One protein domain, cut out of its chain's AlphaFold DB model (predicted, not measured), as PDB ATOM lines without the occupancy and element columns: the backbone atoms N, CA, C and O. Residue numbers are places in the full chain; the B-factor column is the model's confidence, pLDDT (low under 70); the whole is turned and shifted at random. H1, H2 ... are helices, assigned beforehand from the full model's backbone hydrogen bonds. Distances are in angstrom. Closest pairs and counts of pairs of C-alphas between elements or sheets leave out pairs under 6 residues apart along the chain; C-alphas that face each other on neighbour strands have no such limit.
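AT A GLANCE: This is residues 564 to 687 of the 915 residues of the protein "Coiled-coil protein" of Legionella feeleii (UniProt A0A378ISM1). Helix H1 lies with its last turns across the hairpin of H4 and H5; hairpin H2-H3 packs crosswise on H4, and H6 folds back near H1. The 124 printed residues have six named helices, H1 to H6 in order, all helix. It is compact, radius of gyration of the C-alphas 15.9 A, spanning 50 by 34 by 24 A.

IN THESE COORDINATES: Find C-alpha 565 at (127.423, 139.303, 105.174); H1, residues 565 to 589, runs 36.6 A. Then come H2, 595 to 606, H3, 611 to 622, H4, 634 to 650, 24.8 A, H5, 658 to 672, 20.5 A, and H6, 676 to 687, ending at (120.647, 129.745, 111.817).

HOW THE PARTS SIT: Look at H1 residues 582 to 586, which touch H5 residues 665 to 669; the closest C-alphas, Ile 583 and Gln 665, are 7.0 A apart. H4, the hub, touches H5 at a shallow tilt of 28 degrees, closest C-alphas Leu 647 and Leu 664, 5.7 A. H4 residues 638 to 642 touch H3, closest C-alphas Asp 638 and Lys 619, 6.2 A. O i to N i+4 pairs are within hydrogen-bond range throughout H1, H2, H3, H5 and H6, and 11 of 13 in H4.

THE WHOLE: The printed part has no cut. The H3 to H4 link is long; pLDDT is under 70 at 589 to 596, 624 to 636 and 671 to 676.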
ATOM      1  N   SER A 564     130.203 136.804 108.409       90.25
ATOM      2  CA  SER A 564     130.049 138.074 107.703       90.25
ATOM      3  C   SER A 564     128.923 138.029 106.665       90.25
ATOM      4  O   SER A 564     128.521 136.968 106.190       90.25
ATOM      5  N   LEU A 565     128.444 139.200 106.229       87.00
ATOM      6  CA  LEU A 565     127.423 139.303 105.174       87.00
ATOM      7  C   LEU A 565     127.831 138.622 103.853       87.00
ATOM      8  O   LEU A 565     126.962 138.086 103.173       87.00
ATOM      9  N   SER A 566     129.125 138.606 103.508       87.31
ATOM     10  CA  SER A 566     129.630 137.896 102.321       87.31
ATOM     11  C   SER A 566     129.526 136.381 102.494       87.31
ATOM     12  O   SER A 566     128.999 135.695 101.624       87.31
ATOM     13  N   GLU A 567     129.952 135.857 103.645       89.56
ATOM     14  CA  GLU A 567     129.859 134.421 103.947       89.56
ATOM     15  C   GLU A 567     128.395 133.951 104.007       89.56
ATOM     16  O   GLU A 567     128.077 132.841 103.587       89.56
ATOM     17  N   LEU A 568     127.474 134.806 104.470       90.69
ATOM     18  CA  LEU A 568     126.034 134.517 104.471       90.69
ATOM     19  C   LEU A 568     125.433 134.480 103.057       90.69
ATOM     20  O   LEU A 568     124.476 133.735 102.835       90.69
ATOM     21  N   GLN A 569     125.966 135.263 102.112       88.38
ATOM     22  CA  GLN A 569     125.580 135.201 100.696       88.38
ATOM     23  C   GLN A 569     126.100 133.927 100.034       88.38
ATOM     24  O   GLN A 569     125.331 133.235  99.364       88.38
ATOM     25  N   ASP A 570     127.364 133.579 100.279       89.56
ATOM     26  CA  ASP A 570     127.947 132.324  99.802       89.56
ATOM     27  C   ASP A 570     127.168 131.121 100.347       89.56
ATOM     28  O   ASP A 570     126.825 130.207  99.592       89.56
ATOM     29  N   PHE A 571     126.789 131.157 101.630       92.12
ATOM     30  CA  PHE A 571     125.906 130.158 102.225       92.12
ATOM     31  C   PHE A 571     124.575 130.038 101.472       92.12
ATOM     32  O   PHE A 571     124.151 128.919 101.194       92.12
ATOM     33  N   ASP A 572     123.907 131.144 101.122       88.31
ATOM     34  CA  ASP A 572     122.615 131.095 100.418       88.31
ATOM     35  C   ASP A 572     122.739 130.450  99.027       88.31
ATOM     36  O   ASP A 572     121.888 129.649  98.626       88.31
ATOM     37  N   ILE A 573     123.838 130.732  98.318       88.81
ATOM     38  CA  ILE A 573     124.162 130.110  97.027       88.81
ATOM     39  C   ILE A 573     124.358 128.597  97.197       88.81
ATOM     40  O   ILE A 573     123.750 127.807  96.466       88.81
ATOM     41  N   GLN A 574     125.169 128.178  98.171       89.69
ATOM     42  CA  GLN A 574     125.418 126.756  98.433       89.69
ATOM     43  C   GLN A 574     124.159 126.034  98.937       89.69
ATOM     44  O   GLN A 574     123.887 124.903  98.532       89.69
ATOM     45  N   HIS A 575     123.337 126.696  99.752       89.25
ATOM     46  CA  HIS A 575     122.044 126.188 100.199       89.25
ATOM     47  C   HIS A 575     121.107 125.933  99.009       89.25
ATOM     48  O   HIS A 575     120.539 124.846  98.897       89.25
ATOM     49  N   LYS A 576     120.991 126.886  98.072       85.75
ATOM     50  CA  LYS A 576     120.215 126.712  96.827       85.75
ATOM     51  C   LYS A 576     120.741 125.555  95.974       85.75
ATOM     52  O   LYS A 576     119.948 124.804  95.405       85.75
ATOM     53  N   LEU A 577     122.061 125.360  95.917       87.38
ATOM     54  CA  LEU A 577     122.662 124.214  95.229       87.38
ATOM     55  C   LEU A 577     122.305 122.881  95.909       87.38
ATOM     56  O   LEU A 577     121.970 121.917  95.217       87.38
ATOM     57  N   CYS A 578     122.329 122.832  97.244       86.06
ATOM     58  CA  CYS A 578     121.892 121.665  98.012       86.06
ATOM     59  C   CYS A 578     120.421 121.350  97.726       86.06
ATOM     60  O   CYS A 578     120.107 120.223  97.353       86.06
ATOM     61  N   VAL A 579     119.543 122.358  97.810       84.38
ATOM     62  CA  VAL A 579     118.114 122.259  97.468       84.38
ATOM     63  C   VAL A 579     117.918 121.679  96.069       84.38
ATOM     64  O   VAL A 579     117.167 120.718  95.907       84.38
ATOM     65  N   LYS A 580     118.648 122.182  95.065       84.88
ATOM     66  CA  LYS A 580     118.594 121.648  93.700       84.88
ATOM     67  C   LYS A 580     118.971 120.165  93.641       84.88
ATOM     68  O   LYS A 580     118.247 119.392  93.022       84.88
ATOM     69  N   LYS A 581     120.042 119.745  94.324       84.38
ATOM     70  CA  LYS A 581     120.426 118.323  94.401       84.38
ATOM     71  C   LYS A 581     119.343 117.461  95.065       84.38
ATOM     72  O   LYS A 581     119.148 116.322  94.649       84.38
ATOM     73  N   LEU A 582     118.613 117.992  96.055       80.62
ATOM     74  CA  LEU A 582     117.464 117.292  96.653       80.62
ATOM     75  C   LEU A 582     116.331 117.111  95.650       80.62
ATOM     76  O   LEU A 582     115.726 116.047  95.587       80.62
ATOM     77  N   ILE A 583     116.051 118.144  94.861       83.12
ATOM     78  CA  ILE A 583     115.054 118.070  93.797       83.12
ATOM     79  C   ILE A 583     115.485 117.064  92.728       83.12
ATOM     80  O   ILE A 583     114.668 116.245  92.324       83.12
ATOM     81  N   ASP A 584     116.755 117.049  92.319       80.44
ATOM     82  CA  ASP A 584     117.280 116.068  91.358       80.44
ATOM     83  C   ASP A 584     117.152 114.622  91.881       80.44
ATOM     84  O   ASP A 584     116.839 113.701  91.118       80.44
ATOM     85  N   LEU A 585     117.355 114.418  93.188       77.81
ATOM     86  CA  LEU A 585     117.123 113.144  93.873       77.81
ATOM     87  C   LEU A 585     115.640 112.738  93.796       77.81
ATOM     88  O   LEU A 585     115.332 111.629  93.360       77.81
ATOM     89  N   GLU A 586     114.724 113.643  94.147       79.00
ATOM     90  CA  GLU A 586     113.278 113.382  94.114       79.00
ATOM     91  C   GLU A 586     112.752 113.166  92.684       79.00
ATOM     92  O   GLU A 586     111.963 112.256  92.430       79.00
ATOM     93  N   LEU A 587     113.237 113.941  91.713       78.44
ATOM     94  CA  LEU A 587     112.923 113.760  90.295       78.44
ATOM     95  C   LEU A 587     113.494 112.451  89.747       78.44
ATOM     96  O   LEU A 587     112.890 111.852  88.859       78.44
ATOM     97  N   THR A 588     114.626 111.965  90.271       74.19
ATOM     98  CA  THR A 588     115.163 110.652  89.884       74.19
ATOM     99  C   THR A 588     114.228 109.526  90.299       74.19
ATOM    100  O   THR A 588     114.147 108.531  89.581       74.19
ATOM    101  N   HIS A 589     113.460 109.689  91.378       66.06
ATOM    102  CA  HIS A 589     112.431 108.719  91.725       66.06
ATOM    103  C   HIS A 589     111.325 108.593  90.660       66.06
ATOM    104  O   HIS A 589     110.753 107.518  90.509       66.06
ATOM    105  N   LEU A 590     111.091 109.612  89.822       69.19
ATOM    106  CA  LEU A 590     110.148 109.549  88.690       69.19
ATOM    107  C   LEU A 590     110.648 108.687  87.509       69.19
ATOM    108  O   LEU A 590     110.157 108.829  86.389       69.19
ATOM    109  N   HIS A 591     111.614 107.791  87.739       55.38
ATOM    110  CA  HIS A 591     112.379 107.046  86.732       55.38
ATOM    111  C   HIS A 591     111.546 106.221  85.727       55.38
ATOM    112  O   HIS A 591     112.102 105.714  84.755       55.38
ATOM    113  N   ALA A 592     110.244 106.038  85.959       50.91
ATOM    114  CA  ALA A 592     109.387 105.159  85.172       50.91
ATOM    115  C   ALA A 592     107.922 105.626  85.106       50.91
ATOM    116  O   ALA A 592     107.016 104.794  85.082       50.91
ATOM    117  N   VAL A 593     107.658 106.938  85.067       57.50
ATOM    118  CA  VAL A 593     106.338 107.380  84.587       57.50
ATOM    119  C   VAL A 593     106.248 106.912  83.136       57.50
ATOM    120  O   VAL A 593     107.035 107.372  82.309       57.50
ATOM    121  N   ASP A 594     105.371 105.936  82.868       62.84
ATOM    122  CA  ASP A 594     105.172 105.328  81.547       62.84
ATOM    123  C   ASP A 594     105.195 106.407  80.455       62.84
ATOM    124  O   ASP A 594     104.622 107.476  80.640       62.84
ATOM    125  N   GLU A 595     105.881 106.175  79.334       67.12
ATOM    126  CA  GLU A 595     106.094 107.216  78.318       67.12
ATOM    127  C   GLU A 595     104.767 107.800  77.796       67.12
ATOM    128  O   GLU A 595     104.663 109.009  77.565       67.12
ATOM    129  N   LYS A 596     103.717 106.972  77.700       68.88
ATOM    130  CA  LYS A 596     102.373 107.419  77.310       68.88
ATOM    131  C   LYS A 596     101.720 108.229  78.423       68.88
ATOM    132  O   LYS A 596     101.112 109.258  78.139       68.88
ATOM    133  N   LEU A 597     101.874 107.798  79.673       75.38
ATOM    134  CA  LEU A 597     101.388 108.543  80.832       75.38
ATOM    135  C   LEU A 597     102.104 109.894  80.974       75.38
ATOM    136  O   LEU A 597     101.457 110.911  81.197       75.38
ATOM    137  N   SER A 598     103.427 109.931  80.789       76.81
ATOM    138  CA  SER A 598     104.227 111.156  80.848       76.81
ATOM    139  C   SER A 598     103.754 112.170  79.814       76.81
ATOM    140  O   SER A 598     103.683 113.352  80.133       76.81
ATOM    141  N   LYS A 599     103.430 111.718  78.598       79.06
ATOM    142  CA  LYS A 599     102.899 112.595  77.554       79.06
ATOM    143  C   LYS A 599     101.511 113.131  77.915       79.06
ATOM    144  O   LYS A 599     101.305 114.334  77.852       79.06
ATOM    145  N   ALA A 600     100.600 112.262  78.356       82.56
ATOM    146  CA  ALA A 600      99.254 112.672  78.765       82.56
ATOM    147  C   ALA A 600      99.274 113.706  79.908       82.56
ATOM    148  O   ALA A 600      98.464 114.626  79.926       82.56
ATOM    149  N   LEU A 601     100.219 113.579  80.843       84.88
ATOM    150  CA  LEU A 601     100.419 114.543  81.926       84.88
ATOM    151  C   LEU A 601     100.950 115.889  81.416       84.88
ATOM    152  O   LEU A 601     100.430 116.930  81.811       84.88
ATOM    153  N   ASP A 602     101.960 115.871  80.539       82.69
ATOM    154  CA  ASP A 602     102.507 117.090  79.928       82.69
ATOM    155  C   ASP A 602     101.413 117.847  79.133       82.69
ATOM    156  O   ASP A 602     101.345 119.076  79.214       82.69
ATOM    157  N   ASP A 603     100.529 117.122  78.433       83.12
ATOM    158  CA  ASP A 603      99.397 117.689  77.684       83.12
ATOM    159  C   ASP A 603      98.365 118.354  78.625       83.12
ATOM    160  O   ASP A 603      97.964 119.492  78.385       83.12
ATOM    161  N   ILE A 604      97.999 117.710  79.744       85.81
ATOM    162  CA  ILE A 604      97.054 118.276  80.732       85.81
ATOM    163  C   ILE A 604      97.565 119.595  81.314       85.81
ATOM    164  O   ILE A 604      96.815 120.568  81.390       85.81
ATOM    165  N   PHE A 605      98.840 119.650  81.709       86.62
ATOM    166  CA  PHE A 605      99.418 120.881  82.253       86.62
ATOM    167  C   PHE A 605      99.486 122.003  81.200       86.62
ATOM    168  O   PHE A 605      99.380 123.185  81.536       86.62
ATOM    169  N   ALA A 606      99.628 121.658  79.915       83.31
ATOM    170  CA  ALA A 606      99.651 122.631  78.825       83.31
ATOM    171  C   ALA A 606      98.278 123.274  78.546       83.31
ATOM    172  O   ALA A 606      98.229 124.416  78.081       83.31
ATOM    173  N   GLU A 607      97.174 122.585  78.856       81.75
ATOM    174  CA  GLU A 607      95.804 123.058  78.603       81.75
ATOM    175  C   GLU A 607      95.335 124.171  79.563       81.75
ATOM    176  O   GLU A 607      94.311 124.804  79.306       81.75
ATOM    177  N   LYS A 608      96.115 124.486  80.615       74.31
ATOM    178  CA  LYS A 608      95.841 125.558  81.598       74.31
ATOM    179  C   LYS A 608      94.440 125.471  82.215       74.31
ATOM    180  O   LYS A 608      93.722 126.471  82.299       74.31
ATOM    181  N   TYR A 609      94.053 124.272  82.642       76.69
ATOM    182  CA  TYR A 609      92.840 124.073  83.428       76.69
ATOM    183  C   TYR A 609      92.852 124.901  84.718       76.69
ATOM    184  O   TYR A 609      93.901 125.318  85.213       76.69
ATOM    185  N   ASP A 610      91.666 125.108  85.291       80.50
ATOM    186  CA  ASP A 610      91.569 125.577  86.670       80.50
ATOM    187  C   ASP A 610      92.254 124.579  87.621       80.50
ATOM    188  O   ASP A 610      92.237 123.366  87.385       80.50
ATOM    189  N   GLY A 611      92.867 125.087  88.691       76.38
ATOM    190  CA  GLY A 611      93.795 124.325  89.530       76.38
ATOM    191  C   GLY A 611      93.180 123.073  90.159       76.38
ATOM    192  O   GLY A 611      93.855 122.049  90.251       76.38
ATOM    193  N   GLU A 612      91.898 123.128  90.537       80.75
ATOM    194  CA  GLU A 612      91.176 121.972  91.086       80.75
ATOM    195  C   GLU A 612      90.914 120.892  90.024       80.75
ATOM    196  O   GLU A 612      91.105 119.704  90.287       80.75
ATOM    197  N   LEU A 613      90.522 121.290  88.808       82.19
ATOM    198  CA  LEU A 613      90.249 120.367  87.701       82.19
ATOM    199  C   LEU A 613      91.528 119.695  87.193       82.19
ATOM    200  O   LEU A 613      91.519 118.492  86.927       82.19
ATOM    201  N   GLU A 614      92.626 120.450  87.103       87.50
ATOM    202  CA  GLU A 614      93.948 119.924  86.753       87.50
ATOM    203  C   GLU A 614      94.391 118.851  87.757       87.50
ATOM    204  O   GLU A 614      94.753 117.736  87.376       87.50
ATOM    205  N   GLU A 615      94.307 119.165  89.053       82.88
ATOM    206  CA  GLU A 615      94.699 118.241  90.116       82.88
ATOM    207  C   GLU A 615      93.826 116.979  90.116       82.88
ATOM    208  O   GLU A 615      94.351 115.869  90.237       82.88
ATOM    209  N   MET A 616      92.510 117.116  89.920       81.56
ATOM    210  CA  MET A 616      91.602 115.972  89.796       81.56
ATOM    211  C   MET A 616      91.930 115.089  88.584       81.56
ATOM    212  O   MET A 616      91.961 113.862  88.721       81.56
ATOM    213  N   ALA A 617      92.191 115.684  87.417       83.06
ATOM    214  CA  ALA A 617      92.513 114.954  86.192       83.06
ATOM    215  C   ALA A 617      93.827 114.172  86.328       83.06
ATOM    216  O   ALA A 617      93.883 112.977  86.018       83.06
ATOM    217  N   VAL A 618      94.866 114.819  86.866       81.94
ATOM    218  CA  VAL A 618      96.164 114.178  87.100       81.94
ATOM    219  C   VAL A 618      96.045 113.064  88.139       81.94
ATOM    220  O   VAL A 618      96.510 111.953  87.884       81.94
ATOM    221  N   LYS A 619      95.374 113.306  89.277       80.75
ATOM    222  CA  LYS A 619      95.158 112.271  90.306       80.75
ATOM    223  C   LYS A 619      94.381 111.066  89.771       80.75
ATOM    224  O   LYS A 619      94.708 109.933  90.114       80.75
ATOM    225  N   GLY A 620      93.398 111.295  88.899       80.06
ATOM    226  CA  GLY A 620      92.659 110.227  88.225       80.06
ATOM    227  C   GLY A 620      93.544 109.332  87.351       80.06
ATOM    228  O   GLY A 620      93.351 108.118  87.342       80.06
ATOM    229  N   LEU A 621      94.536 109.909  86.665       78.38
ATOM    230  CA  LEU A 621      95.468 109.183  85.792       78.38
ATOM    231  C   LEU A 621      96.553 108.409  86.548       78.38
ATOM    232  O   LEU A 621      96.987 107.356  86.084       78.38
ATOM    233  N   ILE A 622      97.011 108.921  87.693       74.44
ATOM    234  CA  ILE A 622      98.143 108.340  88.438       74.44
ATOM    235  C   ILE A 622      97.734 107.350  89.536       74.44
ATOM    236  O   ILE A 622      98.608 106.761  90.170       74.44
ATOM    237  N   LYS A 623      96.430 107.151  89.766       70.12
ATOM    238  CA  LYS A 623      95.879 106.354  90.877       70.12
ATOM    239  C   LYS A 623      96.480 104.942  90.995       70.12
ATOM    240  O   LYS A 623      96.696 104.464  92.111       70.12
ATOM    241  N   ASP A 624      96.813 104.335  89.856       62.47
ATOM    242  CA  ASP A 624      97.315 102.959  89.745       62.47
ATOM    243  C   ASP A 624      98.799 102.873  89.343       62.47
ATOM    244  O   ASP A 624      99.307 101.792  89.047       62.47
ATOM    245  N   VAL A 625      99.521 103.999  89.325       62.31
ATOM    246  CA  VAL A 625     100.955 104.010  89.003       62.31
ATOM    247  C   VAL A 625     101.738 103.475  90.206       62.31
ATOM    248  O   VAL A 625     101.685 104.084  91.281       62.31
ATOM    249  N   PRO A 626     102.487 102.362  90.065       52.53
ATOM    250  CA  PRO A 626     103.290 101.835  91.157       52.53
ATOM    251  C   PRO A 626     104.385 102.837  91.518       52.53
ATOM    252  O   PRO A 626     105.231 103.195  90.699       52.53
ATOM    253  N   MET A 627     104.373 103.293  92.767       56.00
ATOM    254  CA  MET A 627     105.419 104.133  93.342       56.00
ATOM    255  C   MET A 627     106.149 103.321  94.404       56.00
ATOM    256  O   MET A 627     105.996 103.572  95.604       56.00
ATOM    257  N   ASP A 628     106.963 102.356  93.967       46.78
ATOM    258  CA  ASP A 628     107.785 101.496  94.838       46.78
ATOM    259  C   ASP A 628     108.562 102.310  95.895       46.78
ATOM    260  O   ASP A 628     108.854 101.844  96.999       46.78
ATOM    261  N   PHE A 629     108.860 103.570  95.568       48.56
ATOM    262  CA  PHE A 629     109.612 104.518  96.375       48.56
ATOM    263  C   PHE A 629     108.764 105.521  97.196       48.56
ATOM    264  O   PHE A 629     109.360 106.342  97.880       48.56
ATOM    265  N   TYR A 630     107.423 105.490  97.242       46.97
ATOM    266  CA  TYR A 630     106.653 106.449  98.074       46.97
ATOM    267  C   TYR A 630     106.188 105.877  99.421       46.97
ATOM    268  O   TYR A 630     105.350 104.978  99.462       46.97
ATOM    269  N   THR A 631     106.734 106.327 100.558       42.59
ATOM    270  CA  THR A 631     106.409 105.841 101.920       42.59
ATOM    271  C   THR A 631     105.653 106.931 102.647       42.59
ATOM    272  O   THR A 631     106.220 107.734 103.388       42.59
ATOM    273  N   GLY A 632     104.342 106.905 102.526       44.12
ATOM    274  CA  GLY A 632     103.480 107.809 103.261       44.12
ATOM    275  C   GLY A 632     102.087 107.236 103.355       44.12
ATOM    276  O   GLY A 632     101.835 106.106 102.939       44.12
ATOM    277  N   ASP A 633     101.204 108.038 103.917       54.00
ATOM    278  CA  ASP A 633      99.775 107.851 103.736       54.00
ATOM    279  C   ASP A 633      99.480 107.713 102.229       54.00
ATOM    280  O   ASP A 633      99.950 108.566 101.463       54.00
ATOM    281  N   PRO A 634      98.764 106.668 101.782       54.66
ATOM    282  CA  PRO A 634      98.302 106.559 100.403       54.66
ATOM    283  C   PRO A 634      97.661 107.853  99.879       54.66
ATOM    284  O   PRO A 634      97.871 108.196  98.720       54.66
ATOM    285  N   GLU A 635      96.985 108.632 100.730       58.72
ATOM    286  CA  GLU A 635      96.378 109.915 100.344       58.72
ATOM    287  C   GLU A 635      97.414 111.015 100.048       58.72
ATOM    288  O   GLU A 635      97.200 111.879  99.195       58.72
ATOM    289  N   LYS A 636      98.579 110.978 100.706       69.62
ATOM    290  CA  LYS A 636      99.677 111.934 100.473       69.62
ATOM    291  C   LYS A 636     100.573 111.538  99.299       69.62
ATOM    292  O   LYS A 636     101.315 112.384  98.796       69.62
ATOM    293  N   ARG A 637     100.499 110.277  98.855       70.81
ATOM    294  CA  ARG A 637     101.229 109.753  97.688       70.81
ATOM    295  C   ARG A 637     100.891 110.531  96.438       70.81
ATOM    296  O   ARG A 637     101.786 111.033  95.764       70.81
ATOM    297  N   ASP A 638      99.600 110.641  96.166       75.00
ATOM    298  CA  ASP A 638      99.108 111.214  94.921       75.00
ATOM    299  C   ASP A 638      99.355 112.730  94.896       75.00
ATOM    300  O   ASP A 638      99.696 113.281  93.854       75.00
ATOM    301  N   ALA A 639      99.285 113.394  96.056       77.56
ATOM    302  CA  ALA A 639      99.642 114.805  96.201       77.56
ATOM    303  C   ALA A 639     101.142 115.070  95.955       77.56
ATOM    304  O   ALA A 639     101.488 116.006  95.237       77.56
ATOM    305  N   HIS A 640     102.033 114.234  96.506       78.19
ATOM    306  CA  HIS A 640     103.480 114.345  96.262       78.19
ATOM    307  C   HIS A 640     103.829 114.093  94.795       78.19
ATOM    308  O   HIS A 640     104.578 114.856  94.188       78.19
ATOM    309  N   LEU A 641     103.250 113.041  94.208       78.19
ATOM    310  CA  LEU A 641     103.463 112.694  92.805       78.19
ATOM    311  C   LEU A 641     102.957 113.800  91.871       78.19
ATOM    312  O   LEU A 641     103.664 114.179  90.940       78.19
ATOM    313  N   TYR A 642     101.782 114.365  92.151       83.94
ATOM    314  CA  TYR A 642     101.270 115.528  91.431       83.94
ATOM    315  C   TYR A 642     102.245 116.714  91.496       83.94
ATOM    316  O   TYR A 642     102.614 117.251  90.451       83.94
ATOM    317  N   ALA A 643     102.728 117.079  92.691       85.50
ATOM    318  CA  ALA A 643     103.681 118.180  92.862       85.50
ATOM    319  C   ALA A 643     104.992 117.945  92.090       85.50
ATOM    320  O   ALA A 643     105.493 118.852  91.425       85.50
ATOM    321  N   LEU A 644     105.515 116.716  92.118       84.56
ATOM    322  CA  LEU A 644     106.716 116.317  91.382       84.56
ATOM    323  C   LEU A 644     106.548 116.405  89.861       84.56
ATOM    324  O   LEU A 644     107.419 116.931  89.163       84.56
ATOM    325  N   LEU A 645     105.429 115.900  89.342       85.38
ATOM    326  CA  LEU A 645     105.109 115.952  87.915       85.38
ATOM    327  C   LEU A 645     104.931 117.395  87.439       85.38
ATOM    328  O   LEU A 645     105.493 117.779  86.412       85.38
ATOM    329  N   LYS A 646     104.220 118.210  88.224       87.56
ATOM    330  CA  LYS A 646     104.013 119.628  87.932       87.56
ATOM    331  C   LYS A 646     105.320 120.419  87.993       87.56
ATOM    332  O   LYS A 646     105.549 121.270  87.137       87.56
ATOM    333  N   LEU A 647     106.214 120.100  88.934       88.94
ATOM    334  CA  LEU A 647     107.559 120.681  88.995       88.94
ATOM    335  C   LEU A 647     108.377 120.325  87.748       88.94
ATOM    336  O   LEU A 647     108.945 121.217  87.120       88.94
ATOM    337  N   ARG A 648     108.393 119.045  87.348       87.88
ATOM    338  CA  ARG A 648     109.072 118.592  86.122       87.88
ATOM    339  C   ARG A 648     108.568 119.347  84.893       87.88
ATOM    340  O   ARG A 648     109.375 119.717  84.046       87.88
ATOM    341  N   TRP A 649     107.259 119.563  84.788       87.31
ATOM    342  CA  TRP A 649     106.672 120.347  83.704       87.31
ATOM    343  C   TRP A 649     107.068 121.830  83.781       87.31
ATOM    344  O   TRP A 649     107.556 122.376  82.793       87.31
ATOM    345  N   ALA A 650     106.962 122.462  84.956       88.69
ATOM    346  CA  ALA A 650     107.338 123.865  85.160       88.69
ATOM    347  C   ALA A 650     108.817 124.136  84.822       88.69
ATOM    348  O   ALA A 650     109.149 125.199  84.300       88.69
ATOM    349  N   MET A 651     109.705 123.164  85.066       86.94
ATOM    350  CA  MET A 651     111.128 123.229  84.707       86.94
ATOM    351  C   MET A 651     111.401 123.146  83.194       86.94
ATOM    352  O   MET A 651     112.485 123.537  82.769       86.94
ATOM    353  N   LYS A 652     110.460 122.640  82.381       86.44
ATOM    354  CA  LYS A 652     110.580 122.557  80.909       86.44
ATOM    355  C   LYS A 652     110.053 123.803  80.184       86.44
ATOM    356  O   LYS A 652     110.185 123.881  78.967       86.44
ATOM    357  N   GLN A 653     109.391 124.723  80.885       85.00
ATOM    358  CA  GLN A 653     108.759 125.879  80.253       85.00
ATOM    359  C   GLN A 653     109.774 126.892  79.722       85.00
ATOM    360  O   GLN A 653     110.776 127.191  80.370       85.00
ATOM    361  N   GLU A 654     109.432 127.504  78.587       84.12
ATOM    362  CA  GLU A 654     110.138 128.653  78.028       84.12
ATOM    363  C   GLU A 654     109.142 129.807  77.776       84.12
ATOM    364  O   GLU A 654     108.265 129.666  76.917       84.12
ATOM    365  N   PRO A 655     109.240 130.951  78.494       83.56
ATOM    366  CA  PRO A 655     110.166 131.248  79.596       83.56
ATOM    367  C   PRO A 655     109.768 130.558  80.921       83.56
ATOM    368  O   PRO A 655     108.587 130.284  81.134       83.56
ATOM    369  N   PRO A 656     110.725 130.306  81.837       83.12
ATOM    370  CA  PRO A 656     110.443 129.651  83.113       83.12
ATOM    371  C   PRO A 656     109.692 130.567  84.091       83.12
ATOM    372  O   PRO A 656     110.121 131.690  84.361       83.12
ATOM    373  N   ASP A 657     108.611 130.059  84.690       86.38
ATOM    374  CA  ASP A 657     107.944 130.691  85.836       86.38
ATOM    375  C   ASP A 657     108.697 130.367  87.139       86.38
ATOM    376  O   ASP A 657     108.488 129.329  87.774       86.38
ATOM    377  N   VAL A 658     109.612 131.261  87.526       84.81
ATOM    378  CA  VAL A 658     110.484 131.091  88.702       84.81
ATOM    379  C   VAL A 658     109.679 131.005  90.002       84.81
ATOM    380  O   VAL A 658     109.986 130.171  90.850       84.81
ATOM    381  N   ALA A 659     108.615 131.802  90.146       84.69
ATOM    382  CA  ALA A 659     107.803 131.820  91.364       84.69
ATOM    383  C   ALA A 659     107.020 130.509  91.538       84.69
ATOM    384  O   ALA A 659     106.936 129.965  92.644       84.69
ATOM    385  N   LEU A 660     106.482 129.966  90.439       85.88
ATOM    386  CA  LEU A 660     105.846 128.651  90.448       85.88
ATOM    387  C   LEU A 660     106.858 127.542  90.759       85.88
ATOM    388  O   LEU A 660     106.555 126.662  91.565       85.88
ATOM    389  N   GLN A 661     108.051 127.585  90.157       88.12
ATOM    390  CA  GLN A 661     109.103 126.602  90.422       88.12
ATOM    391  C   GLN A 661     109.535 126.615  91.891       88.12
ATOM    392  O   GLN A 661     109.559 125.554  92.504       88.12
ATOM    393  N   GLU A 662     109.811 127.780  92.483       84.31
ATOM    394  CA  GLU A 662     110.191 127.893  93.901       84.31
ATOM    395  C   GLU A 662     109.087 127.368  94.829       84.31
ATOM    396  O   GLU A 662     109.360 126.591  95.749       84.31
ATOM    397  N   LYS A 663     107.823 127.707  94.543       86.69
ATOM    398  CA  LYS A 663     106.668 127.189  95.289       86.69
ATOM    399  C   LYS A 663     106.572 125.663  95.202       86.69
ATOM    400  O   LYS A 663     106.364 125.006  96.221       86.69
ATOM    401  N   LEU A 664     106.710 125.094  94.004       88.06
ATOM    402  CA  LEU A 664     106.638 123.646  93.787       88.06
ATOM    403  C   LEU A 664     107.842 122.919  94.395       88.06
ATOM    404  O   LEU A 664     107.668 121.848  94.965       88.06
ATOM    405  N   GLN A 665     109.044 123.497  94.333       86.81
ATOM    406  CA  GLN A 665     110.230 122.956  95.002       86.81
ATOM    407  C   GLN A 665     110.018 122.895  96.513       86.81
ATOM    408  O   GLN A 665     110.241 121.843  97.107       86.81
ATOM    409  N   ALA A 666     109.519 123.976  97.122       79.88
ATOM    410  CA  ALA A 666     109.176 123.989  98.539       79.88
ATOM    411  C   ALA A 666     108.134 122.910  98.871       79.88
ATOM    412  O   ALA A 666     108.341 122.141  99.802       79.88
ATOM    413  N   GLN A 667     107.071 122.776  98.066       81.44
ATOM    414  CA  GLN A 667     106.053 121.733  98.249       81.44
ATOM    415  C   GLN A 667     106.620 120.315  98.137       81.44
ATOM    416  O   GLN A 667     106.308 119.476  98.977       81.44
ATOM    417  N   VAL A 668     107.449 120.041  97.128       80.62
ATOM    418  CA  VAL A 668     108.106 118.739  96.945       80.62
ATOM    419  C   VAL A 668     109.008 118.441  98.135       80.62
ATOM    420  O   VAL A 668     108.967 117.340  98.675       80.62
ATOM    421  N   ILE A 669     109.788 119.415  98.594       74.94
ATOM    422  CA  ILE A 669     110.720 119.234  99.708       74.94
ATOM    423  C   ILE A 669     109.977 119.048 101.040       74.94
ATOM    424  O   ILE A 669     110.340 118.146 101.801       74.94
ATOM    425  N   ASP A 670     108.915 119.816 101.294       71.50
ATOM    426  CA  ASP A 670     108.056 119.713 102.486       71.50
ATOM    427  C   ASP A 670     107.207 118.443 102.504       71.50
ATOM    428  O   ASP A 670     106.984 117.844 103.560       71.50
ATOM    429  N   ALA A 671     106.724 117.999 101.347       65.69
ATOM    430  CA  ALA A 671     106.073 116.700 101.229       65.69
ATOM    431  C   ALA A 671     107.083 115.581 101.476       65.69
ATOM    432  O   ALA A 671     106.761 114.546 102.066       65.69
ATOM    433  N   ALA A 672     108.328 115.828 101.082       56.19
ATOM    434  CA  ALA A 672     109.366 114.862 101.239       56.19
ATOM    435  C   ALA A 672     109.875 114.809 102.700       56.19
ATOM    436  O   ALA A 672     110.084 113.702 103.152       56.19
ATOM    437  N   ASN A 673     110.051 115.911 103.453       50.09
ATOM    438  CA  ASN A 673     110.280 116.122 104.922       50.09
ATOM    439  C   ASN A 673     110.700 114.965 105.881       50.09
ATOM    440  O   ASN A 673     110.445 114.973 107.087       50.09
ATOM    441  N   SER A 674     111.375 113.942 105.391       50.00
ATOM    442  CA  SER A 674     111.882 112.834 106.180       50.00
ATOM    443  C   SER A 674     113.320 112.444 105.806       50.00
ATOM    444  O   SER A 674     113.813 111.426 106.252       50.00
ATOM    445  N   TYR A 675     114.034 113.259 105.018       57.38
ATOM    446  CA  TYR A 675     115.482 113.112 104.850       57.38
ATOM    447  C   TYR A 675     116.110 113.841 106.029       57.38
ATOM    448  O   TYR A 675     115.800 115.012 106.254       57.38
ATOM    449  N   ASP A 676     116.995 113.180 106.768       60.47
ATOM    450  CA  ASP A 676     117.672 113.821 107.898       60.47
ATOM    451  C   ASP A 676     118.547 114.995 107.440       60.47
ATOM    452  O   ASP A 676     118.600 116.018 108.119       60.47
ATOM    453  N   PHE A 677     119.093 114.928 106.221       70.75
ATOM    454  CA  PHE A 677     119.799 116.054 105.618       70.75
ATOM    455  C   PHE A 677     118.898 117.269 105.342       70.75
ATOM    456  O   PHE A 677     119.403 118.383 105.335       70.75
ATOM    457  N   TRP A 678     117.577 117.105 105.148       74.62
ATOM    458  CA  TRP A 678     116.682 118.265 105.011       74.62
ATOM    459  C   TRP A 678     116.531 118.977 106.346       74.62
ATOM    460  O   TRP A 678     116.612 120.193 106.385       74.62
ATOM    461  N   LYS A 679     116.386 118.234 107.449       73.81
ATOM    462  CA  LYS A 679     116.322 118.839 108.787       73.81
ATOM    463  C   LYS A 679     117.609 119.585 109.117       73.81
ATOM    464  O   LYS A 679     117.529 120.694 109.633       73.81
ATOM    465  N   ASP A 680     118.765 118.993 108.809       79.62
ATOM    466  CA  ASP A 680     120.059 119.661 108.983       79.62
ATOM    467  C   ASP A 680     120.149 120.921 108.109       79.62
ATOM    468  O   ASP A 680     120.453 122.005 108.602       79.62
ATOM    469  N   LEU A 681     119.774 120.818 106.831       83.88
ATOM    470  CA  LEU A 681     119.750 121.948 105.905       83.88
ATOM    471  C   LEU A 681     118.805 123.067 106.379       83.88
ATOM    472  O   LEU A 681     119.204 124.230 106.393       83.88
ATOM    473  N   SER A 682     117.595 122.731 106.835       82.00
ATOM    474  CA  SER A 682     116.625 123.676 107.401       82.00
ATOM    475  C   SER A 682     117.123 124.301 108.702       82.00
ATOM    476  O   SER A 682     116.953 125.499 108.900       82.00
ATOM    477  N   ALA A 683     117.766 123.530 109.585       85.12
ATOM    478  CA  ALA A 683     118.347 124.053 110.819       85.12
ATOM    479  C   ALA A 683     119.488 125.039 110.524       85.12
ATOM    480  O   ALA A 683     119.561 126.110 111.130       85.12
ATOM    481  N   LYS A 684     120.343 124.723 109.543       89.75
ATOM    482  CA  LYS A 684     121.389 125.628 109.049       89.75
ATOM    483  C   LYS A 684     120.786 126.881 108.410       89.75
ATOM    484  O   LYS A 684     121.245 127.983 108.705       89.75
ATOM    485  N   LYS A 685     119.730 126.747 107.601       89.56
ATOM    486  CA  LYS A 685     119.017 127.887 107.002       89.56
ATOM    487  C   LYS A 685     118.389 128.790 108.066       89.56
ATOM    488  O   LYS A 685     118.582 130.000 108.013       89.56
ATOM    489  N   LEU A 686     117.757 128.216 109.089       87.69
ATOM    490  CA  LEU A 686     117.220 128.967 110.227       87.69
ATOM    491  C   LEU A 686     118.327 129.722 110.979       87.69
ATOM    492  O   LEU A 686     118.164 130.890 111.326       87.69
ATOM    493  N   LYS A 687     119.486 129.086 111.199       89.25
ATOM    494  CA  LYS A 687     120.647 129.745 111.817       89.25
ATOM    495  C   LYS A 687     121.134 130.929 110.975       89.25
ATOM    496  O   LYS A 687     121.400 131.991 111.537       89.25
TER     497      LYS A 687